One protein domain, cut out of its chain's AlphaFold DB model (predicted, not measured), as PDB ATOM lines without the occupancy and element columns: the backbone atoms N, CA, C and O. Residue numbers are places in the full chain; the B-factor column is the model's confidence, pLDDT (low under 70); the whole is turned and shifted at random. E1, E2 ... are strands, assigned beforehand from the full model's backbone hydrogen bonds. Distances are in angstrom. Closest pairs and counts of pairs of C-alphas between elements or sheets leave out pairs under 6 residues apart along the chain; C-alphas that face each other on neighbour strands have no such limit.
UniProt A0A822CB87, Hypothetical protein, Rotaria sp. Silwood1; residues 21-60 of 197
ATOM      1  N   VAL A  21     216.978 201.650 248.200       86.62
ATOM      2  CA  VAL A  21     216.188 202.180 247.081       86.62
ATOM      3  C   VAL A  21     216.981 202.030 245.792       86.62
ATOM      4  O   VAL A  21     218.066 202.590 245.630       86.62
ATOM      5  N   PHE A  22     216.431 201.280 244.846       87.06
ATOM      6  CA  PHE A  22     216.998 201.111 243.514       87.06
ATOM      7  C   PHE A  22     216.163 201.883 242.488       87.06
ATOM      8  O   PHE A  22     214.946 201.729 242.427       87.06
ATOM      9  N   LYS A  23     216.828 202.720 241.686       87.00
ATOM     10  CA  LYS A  23     216.251 203.447 240.550       87.00
ATOM     11  C   LYS A  23     217.282 203.446 239.423       87.00
ATOM     12  O   LYS A  23     218.440 203.770 239.680       87.00
ATOM     13  N   SER A  24     216.850 203.098 238.215       85.88
ATOM     14  CA  SER A  24     217.640 203.177 236.985       85.88
ATOM     15  C   SER A  24     216.835 203.918 235.922       85.88
ATOM     16  O   SER A  24     215.620 203.739 235.846       85.88
ATOM     17  N   SER A  25     217.503 204.761 235.139       84.50
ATOM     18  CA  SER A  25     216.952 205.378 233.928       84.50
ATOM     19  C   SER A  25     217.076 204.474 232.706       84.50
ATOM     20  O   SER A  25     216.333 204.648 231.750       84.50
ATOM     21  N   GLU A  26     218.009 203.523 232.736       86.88
ATOM     22  CA  GLU A  26     218.298 202.635 231.616       86.88
ATOM     23  C   GLU A  26     217.765 201.223 231.888       86.88
ATOM     24  O   GLU A  26     217.870 200.732 233.026       86.88
ATOM     25  N   PRO A  27     217.213 200.547 230.864       88.88
ATOM     26  CA  PRO A  27     216.878 199.139 230.960       88.88
ATOM     27  C   PRO A  27     218.158 198.311 231.096       88.88
ATOM     28  O   PRO A  27     219.150 198.531 230.405       88.88
ATOM     29  N   GLY A  28     218.145 197.335 231.996       89.81
ATOM     30  CA  GLY A  28     219.323 196.524 232.257       89.81
ATOM     31  C   GLY A  28     219.256 195.724 233.548       89.81
ATOM     32  O   GLY A  28     218.325 195.827 234.351       89.81
ATOM     33  N   ILE A  29     220.285 194.903 233.737       91.00
ATOM     34  CA  ILE A  29     220.501 194.122 234.953       91.00
ATOM     35  C   ILE A  29     221.648 194.773 235.717       91.00
ATOM     36  O   ILE A  29     222.791 194.762 235.267       91.00
ATOM     37  N   PHE A  30     221.348 195.279 236.904       89.69
ATOM     38  CA  PHE A  30     222.309 195.953 237.766       89.69
ATOM     39  C   PHE A  30     222.626 195.050 238.947       89.69
ATOM     40  O   PHE A  30     221.722 194.539 239.605       89.69
ATOM     41  N   THR A  31     223.911 194.819 239.202       90.62
ATOM     42  CA  THR A  31     224.374 194.012 240.336       90.62
ATOM     43  C   THR A  31     225.418 194.796 241.105       90.62
ATOM     44  O   THR A  31     226.459 195.142 240.555       90.62
ATOM     45  N   GLU A  32     225.160 195.039 242.384       88.69
ATOM     46  CA  GLU A  32     226.091 195.720 243.276       88.69
ATOM     47  C   GLU A  32     226.406 194.835 244.486       88.69
ATOM     48  O   GLU A  32     225.533 194.152 245.030       88.69
ATOM     49  N   ARG A  33     227.669 194.846 244.922       89.38
ATOM     50  CA  ARG A  33     228.131 194.141 246.124       89.38
ATOM     51  C   ARG A  33     228.477 195.148 247.206       89.38
ATOM     52  O   ARG A  33     229.248 196.070 246.969       89.38
ATOM     53  N   TRP A  34     227.934 194.928 248.393       87.00
ATOM     54  CA  TRP A  34     228.048 195.816 249.540       87.00
ATOM     55  C   TRP A  34     228.659 195.063 250.708       87.00
ATOM     56  O   TRP A  34     228.302 193.915 250.959       87.00
ATOM     57  N   GLN A  35     229.566 195.709 251.430       87.38
ATOM     58  CA  GLN A  35     230.205 195.137 252.608       87.38
ATOM     59  C   GLN A  35     229.746 195.886 253.857       87.38
ATOM     60  O   GLN A  35     229.876 197.105 253.939       87.38
ATOM     61  N   LEU A  36     229.243 195.146 254.842       86.06
ATOM     62  CA  LEU A  36     228.907 195.681 256.153       86.06
ATOM     63  C   LEU A  36     230.113 195.559 257.081       86.06
ATOM     64  O   LEU A  36     230.622 194.466 257.339       86.06
ATOM     65  N   LEU A  37     230.555 196.708 257.581       85.56
ATOM     66  CA  LEU A  37     231.641 196.826 258.545       85.56
ATOM     67  C   LEU A  37     231.050 197.044 259.935       85.56
ATOM     68  O   LEU A  37     230.263 197.965 260.138       85.56
ATOM     69  N   THR A  38     231.450 196.221 260.901       85.44
ATOM     70  CA  THR A  38     230.973 196.317 262.286       85.44
ATOM     71  C   THR A  38     232.137 196.491 263.252       85.44
ATOM     72  O   THR A  38     233.234 195.970 263.037       85.44
ATOM     73  N   ARG A  39     231.899 197.234 264.335       84.00
ATOM     74  CA  ARG A  39     232.823 197.373 265.467       84.00
ATOM     75  C   ARG A  39     232.015 197.218 266.764       84.00
ATOM     76  O   ARG A  39     231.134 198.046 266.980       84.00
ATOM     77  N   PRO A  40     232.281 196.199 267.606       82.81
ATOM     78  CA  PRO A  40     233.303 195.151 267.463       82.81
ATOM     79  C   PRO A  40     233.073 194.233 266.247       82.81
ATOM     80  O   PRO A  40     231.987 194.195 265.664       82.81
ATOM     81  N   VAL A  41     234.130 193.540 265.814       84.19
ATOM     82  CA  VAL A  41     234.071 192.665 264.634       84.19
ATOM     83  C   VAL A  41     233.115 191.499 264.883       84.19
ATOM     84  O   VAL A  41     233.241 190.775 265.867       84.19
ATOM     85  N   LEU A  42     232.146 191.322 263.987       81.44
ATOM     86  CA  LEU A  42     231.239 190.177 264.006       81.44
ATOM     87  C   LEU A  42     231.819 189.024 263.173       81.44
ATOM     88  O   LEU A  42     232.803 189.192 262.450       81.44
ATOM     89  N   CYS A  43     231.229 187.831 263.298       81.81
ATOM     90  CA  CYS A  43     231.580 186.647 262.499       81.81
ATOM     91  C   CYS A  43     233.082 186.284 262.513       81.81
ATOM     92  O   CYS A  43     233.619 185.813 261.509       81.81
ATOM     93  N   GLY A  44     233.779 186.541 263.627       81.19
ATOM     94  CA  GLY A  44     235.214 186.263 263.760       81.19
ATOM     95  C   GLY A  44     236.108 187.092 262.828       81.19
ATOM     96  O   GLY A  44     237.189 186.638 262.469       81.19
ATOM     97  N   GLY A  45     235.658 188.275 262.392       81.75
ATOM     98  CA  GLY A  45     236.411 189.154 261.488       81.75
ATOM     99  C   GLY A  45     236.193 188.882 259.997       81.75
ATOM    100  O   GLY A  45     236.799 189.552 259.162       81.75
ATOM    101  N   ARG A  46     235.317 187.934 259.632       85.75
ATOM    102  CA  ARG A  46     234.933 187.706 258.232       85.75
ATOM    103  C   ARG A  46     234.033 188.851 257.731       85.75
ATOM    104  O   ARG A  46     233.096 189.221 258.438       85.75
ATOM    105  N   PRO A  47     234.258 189.388 256.515       84.12
ATOM    106  CA  PRO A  47     233.399 190.429 255.963       84.12
ATOM    107  C   PRO A  47     231.985 189.898 255.717       84.12
ATOM    108  O   PRO A  47     231.800 188.827 255.137       84.12
ATOM    109  N   ILE A  48     230.987 190.678 256.126       87.81
ATOM    110  CA  ILE A  48     229.586 190.413 255.810       87.81
ATOM    111  C   ILE A  48     229.289 191.121 254.488       87.81
ATOM    112  O   ILE A  48     229.375 192.345 254.413       87.81
ATOM    113  N   ILE A  49     228.988 190.354 253.438       89.31
ATOM    114  CA  ILE A  49     228.775 190.874 252.082       89.31
ATOM    115  C   ILE A  49     227.333 190.609 251.657       89.31
ATOM    116  O   ILE A  49     226.853 189.481 251.744       89.31
ATOM    117  N   PHE A  50     226.675 191.635 251.132       88.38
ATOM    118  CA  PHE A  50     225.347 191.555 250.538       88.38
ATOM    119  C   PHE A  50     225.443 191.856 249.045       88.38
ATOM    120  O   PHE A  50     226.115 192.799 248.634       88.38
ATOM    121  N   THR A  51     224.782 191.044 248.221       90.31
ATOM    122  CA  THR A  51     224.668 191.303 246.781       90.31
ATOM    123  C   THR A  51     223.245 191.734 246.485       90.31
ATOM    124  O   THR A  51     222.303 191.006 246.791       90.31
ATOM    125  N   LEU A  52     223.098 192.910 245.889       90.12
ATOM    126  CA  LEU A  52     221.815 193.467 245.495       90.12
ATOM    127  C   LEU A  52     221.733 193.447 243.974       90.12
ATOM    128  O   LEU A  52     222.652 193.892 243.286       90.12
ATOM    129  N   ARG A  53     220.634 192.892 243.460       90.94
ATOM    130  CA  ARG A  53     220.378 192.777 242.026       90.94
ATOM    131  C   ARG A  53     219.064 193.466 241.693       90.94
ATOM    132  O   ARG A  53     218.021 193.078 242.211       90.94
ATOM    133  N   GLY A  54     219.135 194.474 240.835       89.19
ATOM    134  CA  GLY A  54     217.984 195.169 240.271       89.19
ATOM    135  C   GLY A  54     217.826 194.805 238.801       89.19
ATOM    136  O   GLY A  54     218.818 194.674 238.082       89.19
ATOM    137  N   VAL A  55     216.587 194.628 238.352       89.12
ATOM    138  CA  VAL A  55     216.265 194.456 236.932       89.12
ATOM    139  C   VAL A  55     215.333 195.589 236.541       89.12
ATOM    140  O   VAL A  55     214.279 195.758 237.149       89.12
ATOM    141  N   THR A  56     215.740 196.366 235.545       90.19
ATOM    142  CA  THR A  56     214.934 197.434 234.957       90.19
ATOM    143  C   THR A  56     214.602 197.026 233.534       90.19
ATOM    144  O   THR A  56     215.496 196.698 232.759       90.19
ATOM    145  N   MET A  57     213.316 197.007 233.205       85.12
ATOM    146  CA  MET A  57     212.833 196.732 231.857       85.12
ATOM    147  C   MET A  57     212.171 197.992 231.320       85.12
ATOM    148  O   MET A  57     211.486 198.695 232.061       85.12
ATOM    149  N   GLU A  58     212.395 198.273 230.045       83.31
ATOM    150  CA  GLU A  58     211.644 199.291 229.327       83.31
ATOM    151  C   GLU A  58     210.381 198.628 228.778       83.31
ATOM    152  O   GLU A  58     210.453 197.674 227.999       83.31
ATOM    153  N   GLU A  59     209.216 199.075 229.243       80.19
ATOM    154  CA  GLU A  59     207.947 198.604 228.702       80.19
ATOM    155  C   GLU A  59     207.678 199.293 227.362       80.19
ATOM    156  O   GLU A  59     207.627 200.520 227.281       80.19
ATOM    157  N   ASP A  60     207.452 198.506 226.303       82.81
ATOM    158  CA  ASP A  60     206.972 199.049 225.029       82.81
ATOM    159  C   ASP A  60     205.473 199.368 225.138       82.81
ATOM    160  O   ASP A  60     204.605 198.598 224.710       82.81
TER     161      ASP A  60
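Overview. This is residues 21 to 60 of the 197 residues of the protein "Hypothetical protein" of Rotaria sp. Silwood1 (UniProt A0A822CB87). One long, narrow antiparallel hairpin of two strands, E1 and E2, makes most of a thin rod, with a loop between them whose residues 39 to 44 stick out at one end. The first residues, 21 to 27, lead into E1 and fold back near the opposite end, and residues 57 to 60 run on past E2. The printed part has 40 residues, with two named strands, E1 then E2, and no named helix; the class is all strand, with 18 residues in named elements, under half. It is extended, with a radius of gyration of the C-alphas of 15.2 A and spans of 50 by 13 by 9 A.

Along the chain. E1, residues 28 to 36, begins at C-alpha 28 (219.323, 196.524, 232.257) and is 25.8 A long from first to last C-alpha. E2, residues 48 to 56, is 26.4 A long and ends at C-alpha 56 (214.934, 197.434, 234.957).

Arrangement. E1 and E2 form a hairpin of antiparallel neighbours, with 162 degrees between their directions. C-alphas 31 and 53 face each other at 4.5 A. N 28 and O 56 are 2.8 A apart and N 52 and O 32 are 2.9 A apart, both within hydrogen-bond range.

Size, cuts and confidence. The C-alphas farthest apart, of Pro 40 and Asp 60, are 50.1 A apart. The printed part has no cut. The link from E1 to E2 is long, 11 residues. Mean pLDDT of the printed part is 86.5, and no printed residue is under 70.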